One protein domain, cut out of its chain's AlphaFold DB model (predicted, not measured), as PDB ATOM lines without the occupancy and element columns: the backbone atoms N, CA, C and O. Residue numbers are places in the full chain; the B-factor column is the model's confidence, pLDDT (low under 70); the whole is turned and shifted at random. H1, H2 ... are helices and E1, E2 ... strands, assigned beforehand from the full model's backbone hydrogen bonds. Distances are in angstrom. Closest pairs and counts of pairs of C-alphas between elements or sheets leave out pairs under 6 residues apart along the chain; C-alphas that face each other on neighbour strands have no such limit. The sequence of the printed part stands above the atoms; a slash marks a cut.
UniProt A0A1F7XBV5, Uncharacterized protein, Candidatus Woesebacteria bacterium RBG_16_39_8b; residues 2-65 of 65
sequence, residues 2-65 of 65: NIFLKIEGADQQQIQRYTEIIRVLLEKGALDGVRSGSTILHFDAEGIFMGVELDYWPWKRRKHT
ATOM      1  N   ASN A   2     240.222 144.687 330.534       75.69
ATOM      2  CA  ASN A   2     240.928 145.970 330.528       75.69
ATOM      3  C   ASN A   2     242.252 145.779 329.793       75.69
ATOM      4  O   ASN A   2     243.036 144.912 330.171       75.69
ATOM      5  N   ILE A   3     242.468 146.560 328.738       78.56
ATOM      6  CA  ILE A   3     243.653 146.484 327.883       78.56
ATOM      7  C   ILE A   3     244.311 147.861 327.907       78.56
ATOM      8  O   ILE A   3     243.622 148.872 327.776       78.56
ATOM      9  N   PHE A   4     245.629 147.900 328.069       88.19
ATOM     10  CA  PHE A   4     246.409 149.124 327.936       88.19
ATOM     11  C   PHE A   4     247.185 149.071 326.620       88.19
ATOM     12  O   PHE A   4     247.972 148.149 326.407       88.19
ATOM     13  N   LEU A   5     246.953 150.047 325.742       88.31
ATOM     14  CA  LEU A   5     247.655 150.186 324.467       88.31
ATOM     15  C   LEU A   5     248.521 151.440 324.508       88.31
ATOM     16  O   LEU A   5     248.037 152.527 324.820       88.31
ATOM     17  N   LYS A   6     249.801 151.284 324.168       94.12
ATOM     18  CA  LYS A   6     250.728 152.396 323.965       94.12
ATOM     19  C   LYS A   6     251.001 152.523 322.471       94.12
ATOM     20  O   LYS A   6     251.528 151.593 321.869       94.12
ATOM     21  N   ILE A   7     250.625 153.658 321.891       93.50
ATOM     22  CA  ILE A   7     250.806 153.966 320.469       93.50
ATOM     23  C   ILE A   7     251.673 155.223 320.388       93.50
ATOM     24  O   ILE A   7     251.340 156.241 320.992       93.50
ATOM     25  N   GLU A   8     252.794 155.143 319.675       95.94
ATOM     26  CA  GLU A   8     253.751 156.242 319.500       95.94
ATOM     27  C   GLU A   8     253.849 156.630 318.020       95.94
ATOM     28  O   GLU A   8     253.665 155.789 317.142       95.94
ATOM     29  N   GLY A   9     254.144 157.904 317.741       95.56
ATOM     30  CA  GLY A   9     254.350 158.396 316.372       95.56
ATOM     31  C   GLY A   9     253.081 158.515 315.519       95.56
ATOM     32  O   GLY A   9     253.191 158.619 314.301       95.56
ATOM     33  N   ALA A  10     251.900 158.510 316.139       95.00
ATOM     34  CA  ALA A  10     250.609 158.630 315.472       95.00
ATOM     35  C   ALA A  10     249.811 159.823 316.018       95.00
ATOM     36  O   ALA A  10     249.932 160.172 317.196       95.00
ATOM     37  N   ASP A  11     248.991 160.440 315.169       96.88
ATOM     38  CA  ASP A  11     248.061 161.488 315.586       96.88
ATOM     39  C   ASP A  11     246.841 160.918 316.336       96.88
ATOM     40  O   ASP A  11     246.639 159.706 316.450       96.88
ATOM     41  N   GLN A  12     245.998 161.800 316.870       93.81
ATOM     42  CA  GLN A  12     244.852 161.400 317.685       93.81
ATOM     43  C   GLN A  12     243.813 160.572 316.909       93.81
ATOM     44  O   GLN A  12     243.209 159.662 317.482       93.81
ATOM     45  N   GLN A  13     243.612 160.854 315.620       92.00
ATOM     46  CA  GLN A  13     242.658 160.126 314.786       92.00
ATOM     47  C   GLN A  13     243.184 158.722 314.467       92.00
ATOM     48  O   GLN A  13     242.445 157.737 314.540       92.00
ATOM     49  N   GLN A  14     244.479 158.613 314.176       94.19
ATOM     50  CA  GLN A  14     245.179 157.348 313.988       94.19
ATOM     51  C   GLN A  14     245.161 156.509 315.269       94.19
ATOM     52  O   GLN A  14     244.820 155.330 315.214       94.19
ATOM     53  N   ILE A  15     245.437 157.110 316.431       95.00
ATOM     54  CA  ILE A  15     245.363 156.434 317.734       95.00
ATOM     55  C   ILE A  15     243.968 155.844 317.961       95.00
ATOM     56  O   ILE A  15     243.859 154.680 318.352       95.00
ATOM     57  N   GLN A  16     242.904 156.608 317.697       91.88
ATOM     58  CA  GLN A  16     241.528 156.119 317.833       91.88
ATOM     59  C   GLN A  16     241.256 154.933 316.906       91.88
ATOM     60  O   GLN A  16     240.787 153.893 317.369       91.88
ATOM     61  N   ARG A  17     241.632 155.053 315.629       93.00
ATOM     62  CA  ARG A  17     241.460 153.992 314.629       93.00
ATOM     63  C   ARG A  17     242.219 152.717 315.002       93.00
ATOM     64  O   ARG A  17     241.667 151.624 314.952       93.00
ATOM     65  N   TYR A  18     243.481 152.831 315.400       94.81
ATOM     66  CA  TYR A  18     244.289 151.676 315.800       94.81
ATOM     67  C   TYR A  18     243.755 151.028 317.075       94.81
ATOM     68  O   TYR A  18     243.727 149.803 317.176       94.81
ATOM     69  N   THR A  19     243.287 151.837 318.027       93.81
ATOM     70  CA  THR A  19     242.649 151.338 319.251       93.81
ATOM     71  C   THR A  19     241.402 150.519 318.923       93.81
ATOM     72  O   THR A  19     241.229 149.432 319.472       93.81
ATOM     73  N   GLU A  20     240.560 151.004 318.010       93.56
ATOM     74  CA  GLU A  20     239.382 150.280 317.532       93.56
ATOM     75  C   GLU A  20     239.761 148.945 316.878       93.56
ATOM     76  O   GLU A  20     239.268 147.899 317.301       93.56
ATOM     77  N   ILE A  21     240.691 148.958 315.917       94.44
ATOM     78  CA  ILE A  21     241.149 147.750 315.214       94.44
ATOM     79  C   ILE A  21     241.655 146.700 316.207       94.44
ATOM     80  O   ILE A  21     241.218 145.548 316.183       94.44
ATOM     81  N   ILE A  22     242.558 147.093 317.109       93.81
ATOM     82  CA  ILE A  22     243.163 146.177 318.082       93.81
ATOM     83  C   ILE A  22     242.114 145.632 319.050       93.81
ATOM     84  O   ILE A  22     242.148 144.449 319.387       93.81
ATOM     85  N   ARG A  23     241.150 146.458 319.465       92.44
ATOM     86  CA  ARG A  23     240.049 146.002 320.310       92.44
ATOM     87  C   ARG A  23     239.223 144.922 319.615       92.44
ATOM     88  O   ARG A  23     238.986 143.882 320.222       92.44
ATOM     89  N   VAL A  24     238.834 145.133 318.358       92.00
ATOM     90  CA  VAL A  24     238.055 144.139 317.601       92.00
ATOM     91  C   VAL A  24     238.861 142.857 317.395       92.00
ATOM     92  O   VAL A  24     238.332 141.766 317.595       92.00
ATOM     93  N   LEU A  25     240.150 142.965 317.059       91.38
ATOM     94  CA  LEU A  25     241.034 141.805 316.919       91.38
ATOM     95  C   LEU A  25     241.086 140.964 318.200       91.38
ATOM     96  O   LEU A  25     240.967 139.740 318.140       91.38
ATOM     97  N   LEU A  26     241.216 141.613 319.356       89.88
ATOM     98  CA  LEU A  26     241.235 140.940 320.652       89.88
ATOM     99  C   LEU A  26     239.875 140.320 321.003       89.88
ATOM    100  O   LEU A  26     239.824 139.178 321.445       89.88
ATOM    101  N   GLU A  27     238.766 141.032 320.772       87.75
ATOM    102  CA  GLU A  27     237.409 140.525 321.034       87.75
ATOM    103  C   GLU A  27     237.065 139.286 320.194       87.75
ATOM    104  O   GLU A  27     236.278 138.442 320.625       87.75
ATOM    105  N   LYS A  28     237.649 139.163 318.998       85.88
ATOM    106  CA  LYS A  28     237.417 138.038 318.086       85.88
ATOM    107  C   LYS A  28     238.412 136.886 318.252       85.88
ATOM    108  O   LYS A  28     238.263 135.887 317.558       85.88
ATOM    109  N   GLY A  29     239.409 136.996 319.135       84.69
ATOM    110  CA  GLY A  29     240.488 136.001 319.234       84.69
ATOM    111  C   GLY A  29     241.362 135.949 317.974       84.69
ATOM    112  O   GLY A  29     242.015 134.953 317.679       84.69
ATOM    113  N   ALA A  30     241.369 137.033 317.197       84.94
ATOM    114  CA  ALA A  30     242.035 137.112 315.901       84.94
ATOM    115  C   ALA A  30     243.570 137.111 316.003       84.94
ATOM    116  O   ALA A  30     244.258 136.959 314.992       84.94
ATOM    117  N   LEU A  31     244.094 137.324 317.216       83.69
ATOM    118  CA  LEU A  31     245.519 137.279 317.549       83.69
ATOM    119  C   LEU A  31     245.959 135.929 318.132       83.69
ATOM    120  O   LEU A  31     247.159 135.690 318.231       83.69
ATOM    121  N   ASP A  32     245.022 135.046 318.490       82.75
ATOM    122  CA  ASP A  32     245.346 133.741 319.081       82.75
ATOM    123  C   ASP A  32     245.842 132.751 318.014       82.75
ATOM    124  O   ASP A  32     246.661 131.876 318.295       82.75
ATOM    125  N   GLY A  33     245.401 132.953 316.766       67.06
ATOM    126  CA  GLY A  33     245.863 132.239 315.582       67.06
ATOM    127  C   GLY A  33     245.457 130.762 315.529       67.06
ATOM    128  O   GLY A  33     245.228 130.088 316.530       67.06
ATOM    129  N   VAL A  34     245.404 130.210 314.316       68.25
ATOM    130  CA  VAL A  34     245.332 128.759 314.089       68.25
ATOM    131  C   VAL A  34     246.276 128.369 312.957       68.25
ATOM    132  O   VAL A  34     246.589 129.172 312.076       68.25
ATOM    133  N   ARG A  35     246.748 127.117 312.961       62.97
ATOM    134  CA  ARG A  35     247.635 126.604 311.908       62.97
ATOM    135  C   ARG A  35     246.937 126.720 310.547       62.97
ATOM    136  O   ARG A  35     245.922 126.063 310.333       62.97
ATOM    137  N   SER A  36     247.520 127.513 309.646       71.06
ATOM    138  CA  SER A  36     247.004 127.788 308.290       71.06
ATOM    139  C   SER A  36     245.714 128.618 308.233       71.06
ATOM    140  O   SER A  36     244.984 128.528 307.252       71.06
ATOM    141  N   GLY A  37     245.440 129.412 309.268       76.25
ATOM    142  CA  GLY A  37     244.362 130.392 309.281       76.25
ATOM    143  C   GLY A  37     244.817 131.801 308.900       76.25
ATOM    144  O   GLY A  37     245.976 132.146 309.136       76.25
ATOM    145  N   SER A  38     243.904 132.617 308.374       83.00
ATOM    146  CA  SER A  38     244.144 134.033 308.077       83.00
ATOM    147  C   SER A  38     243.185 134.933 308.853       83.00
ATOM    148  O   SER A  38     242.018 134.604 309.043       83.00
ATOM    149  N   THR A  39     243.674 136.093 309.280       88.56
ATOM    150  CA  THR A  39     242.846 137.185 309.803       88.56
ATOM    151  C   THR A  39     242.811 138.277 308.744       88.56
ATOM    152  O   THR A  39     243.862 138.786 308.356       88.56
ATOM    153  N   ILE A  40     241.621 138.633 308.274       90.44
ATOM    154  CA  ILE A  40     241.413 139.614 307.211       90.44
ATOM    155  C   ILE A  40     240.851 140.891 307.836       90.44
ATOM    156  O   ILE A  40     239.867 140.852 308.577       90.44
ATOM    157  N   LEU A  41     241.488 142.025 307.548       93.75
ATOM    158  CA  LEU A  41     241.002 143.351 307.923       93.75
ATOM    159  C   LEU A  41     240.275 143.966 306.732       93.75
ATOM    160  O   LEU A  41     240.850 144.082 305.649       93.75
ATOM    161  N   HIS A  42     239.033 144.380 306.944       94.75
ATOM    162  CA  HIS A  42     238.218 145.022 305.923       94.75
ATOM    163  C   HIS A  42     238.298 146.538 306.060       94.75
ATOM    164  O   HIS A  42     238.130 147.077 307.157       94.75
ATOM    165  N   PHE A  43     238.522 147.214 304.936       95.69
ATOM    166  CA  PHE A  43     238.496 148.669 304.818       95.69
ATOM    167  C   PHE A  43     237.595 149.068 303.648       95.69
ATOM    168  O   PHE A  43     237.466 148.308 302.686       95.69
ATOM    169  N   ASP A  44     236.971 150.238 303.728       95.69
ATOM    170  CA  ASP A  44     236.220 150.797 302.605       95.69
ATOM    171  C   ASP A  44     237.140 151.474 301.569       95.69
ATOM    172  O   ASP A  44     238.369 151.464 301.679       95.69
ATOM    173  N   ALA A  45     236.535 152.067 300.534       95.56
ATOM    174  CA  ALA A  45     237.260 152.757 299.467       95.56
ATOM    175  C   ALA A  45     238.036 154.001 299.945       95.56
ATOM    176  O   ALA A  45     238.945 154.454 299.251       95.56
ATOM    177  N   GLU A  46     237.698 154.541 301.116       94.12
ATOM    178  CA  GLU A  46     238.349 155.698 301.736       94.12
ATOM    179  C   GLU A  46     239.404 155.275 302.777       94.12
ATOM    180  O   GLU A  46     240.090 156.114 303.364       94.12
ATOM    181  N   GLY A  47     239.581 153.966 302.994       88.06
ATOM    182  CA  GLY A  47     240.520 153.416 303.968       88.06
ATOM    183  C   GLY A  47     240.010 153.464 305.411       88.06
ATOM    184  O   GLY A  47     240.816 153.386 306.348       88.06
ATOM    185  N   ILE A  48     238.697 153.603 305.616       92.12
ATOM    186  CA  ILE A  48     238.061 153.502 306.929       92.12
ATOM    187  C   ILE A  48     237.922 152.028 307.293       92.12
ATOM    188  O   ILE A  48     237.555 151.193 306.472       92.12
ATOM    189  N   PHE A  49     238.262 151.703 308.539       94.38
ATOM    190  CA  PHE A  49     238.164 150.345 309.050       94.38
ATOM    191  C   PHE A  49     236.698 149.913 309.171       94.38
ATOM    192  O   PHE A  49     235.903 150.593 309.811       94.38
ATOM    193  N   MET A  50     236.365 148.766 308.580       95.75
ATOM    194  CA  MET A  50     234.999 148.234 308.530       95.75
ATOM    195  C   MET A  50     234.811 146.995 309.409       95.75
ATOM    196  O   MET A  50     233.698 146.720 309.853       95.75
ATOM    197  N   GLY A  51     235.875 146.229 309.668       92.31
ATOM    198  CA  GLY A  51     235.795 145.068 310.549       92.31
ATOM    199  C   GLY A  51     236.873 144.015 310.323       92.31
ATOM    200  O   GLY A  51     237.822 144.203 309.563       92.31
ATOM    201  N   VAL A  52     236.707 142.884 311.012       90.56
ATOM    202  CA  VAL A  52     237.612 141.728 310.964       90.56
ATOM    203  C   VAL A  52     236.842 140.491 310.525       90.56
ATOM    204  O   VAL A  52     235.762 140.214 311.049       90.56
ATOM    205  N   GLU A  53     237.438 139.717 309.626       89.50
ATOM    206  CA  GLU A  53     237.000 138.377 309.248       89.50
ATOM    207  C   GLU A  53     238.078 137.350 309.611       89.50
ATOM    208  O   GLU A  53     239.274 137.583 309.427       89.50
ATOM    209  N   LEU A  54     237.651 136.213 310.159       85.31
ATOM    210  CA  LEU A  54     238.529 135.102 310.513       85.31
ATOM    211  C   LEU A  54     238.360 133.996 309.475       85.31
ATOM    212  O   LEU A  54     237.356 133.282 309.487       85.31
ATOM    213  N   ASP A  55     239.343 133.838 308.598       78.75
ATOM    214  CA  ASP A  55     239.393 132.757 307.616       78.75
ATOM    215  C   ASP A  55     240.167 131.576 308.206       78.75
ATOM    216  O   ASP A  55     241.351 131.340 307.945       78.75
ATOM    217  N   TYR A  56     239.494 130.869 309.109       73.00
ATOM    218  CA  TYR A  56     240.016 129.684 309.769       73.00
ATOM    219  C   TYR A  56     239.229 128.461 309.304       73.00
ATOM    220  O   TYR A  56     238.017 128.379 309.493       73.00
ATOM    221  N   TRP A  57     239.931 127.455 308.772       63.12
ATOM    222  CA  TRP A  57     239.388 126.108 308.568       63.12
ATOM    223  C   TRP A  57     239.916 125.183 309.680       63.12
ATOM    224  O   TRP A  57     240.830 124.390 309.440       63.12
ATOM    225  N   PRO A  58     239.397 125.276 310.923       54.25
ATOM    226  CA  PRO A  58     240.054 124.728 312.116       54.25
ATOM    227  C   PRO A  58     240.194 123.200 312.111       54.25
ATOM    228  O   PRO A  58     240.978 122.642 312.875       54.25
ATOM    229  N   TRP A  59     239.471 122.497 311.236       48.16
ATOM    230  CA  TRP A  59     239.585 121.056 311.080       48.16
ATOM    231  C   TRP A  59     239.280 120.634 309.641       48.16
ATOM    232  O   TRP A  59     238.166 120.806 309.146       48.16
ATOM    233  N   LYS A  60     240.262 120.029 308.966       57.75
ATOM    234  CA  LYS A  60     240.055 119.301 307.709       57.75
ATOM    235  C   LYS A  60     240.507 117.866 307.934       57.75
ATOM    236  O   LYS A  60     241.678 117.621 308.232       57.75
ATOM    237  N   ARG A  61     239.583 116.905 307.822       59.12
ATOM    238  CA  ARG A  61     239.907 115.473 307.897       59.12
ATOM    239  C   ARG A  61     240.967 115.186 306.832       59.12
ATOM    240  O   ARG A  61     240.692 115.337 305.642       59.12
ATOM    241  N   ARG A  62     242.184 114.805 307.231       62.09
ATOM    242  CA  ARG A  62     243.170 114.302 306.269       62.09
ATOM    243  C   ARG A  62     242.591 113.005 305.704       62.09
ATOM    244  O   ARG A  62     242.427 112.045 306.453       62.09
ATOM    245  N   LYS A  63     242.233 112.975 304.416       58.88
ATOM    246  CA  LYS A  63     242.060 111.696 303.721       58.88
ATOM    247  C   LYS A  63     243.454 111.079 303.650       58.88
ATOM    248  O   LYS A  63     244.279 111.540 302.869       58.88
ATOM    249  N   HIS A  64     243.728 110.102 304.510       53.00
ATOM    250  CA  HIS A  64     244.751 109.116 304.190       53.00
ATOM    251  C   HIS A  64     244.285 108.462 302.887       53.00
ATOM    252  O   HIS A  64     243.236 107.821 302.868       53.00
ATOM    253  N   THR A  65     244.992 108.770 301.806       54.28
ATOM    254  CA  THR A  65     244.868 108.086 300.519       54.28
ATOM    255  C   THR A  65     246.151 107.307 300.333       54.28
ATOM    256  O   THR A  65     247.197 107.848 300.766       54.28
TER     257      THR A  65
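What this domain is: This is residues 2 to 65 of the 65 residues of an uncharacterized protein of Candidatus Woesebacteria bacterium RBG_16_39_8b (UniProt A0A1F7XBV5). A single helix, H1, packs over one face of a two-stranded hairpin, E1 and E2, mainly near E2, with its residues 17 to 25. Residues 60 to 65 stick out as a free tail at the end of the printed part, and Thr 65 at its tip and Gln 12 in H1 have the two C-alphas farthest apart, 56.0 A. The printed part has 64 residues, with one named helix and two named strands in the order H1, E1, E2; the strands are antiparallel. The class is mixed, helices and strands, and under half of the residues are in named elements. The whole is only just loose, close to extended, with a radius of gyration of the C-alphas of 15.7 A, and is elongated, spanning 56 by 31 by 18 A.

Where its parts are: The printed part begins with Asn 2, and H1 follows at residues 12 to 27, 22.4 A long, from C-alpha 12 at (244.852, 161.400, 317.685). E1 is residues 38 to 43, 16.0 A. E2 is residues 49 to 55, 17.7 A, ending with C-alpha 55 at (239.393, 132.757, 307.616).

How they stand to each other: In H1 every O i to N i+4 pair is within hydrogen-bond range. The closest C-alphas of H1 and E2 are those of Leu 25 and Val 52, 6.9 A apart. A short link of 10 residues joins H1 to E1. E1 and E2 form a hairpin, antiparallel at 159 degrees between their directions, joined by a tight link of 5 residues. N 40 and O 53, at 2.8 A, and N 55 and O 38, at 2.8 A, are within hydrogen-bond range.

The domain as a whole: The two C-alphas farthest apart are those of Gln 12 and Thr 65, 56.0 A. The printed part has no cut. Neither link is long. Mean pLDDT of the printed part is 84.0; residues 33 to 35 and 57 to 65 are under 70.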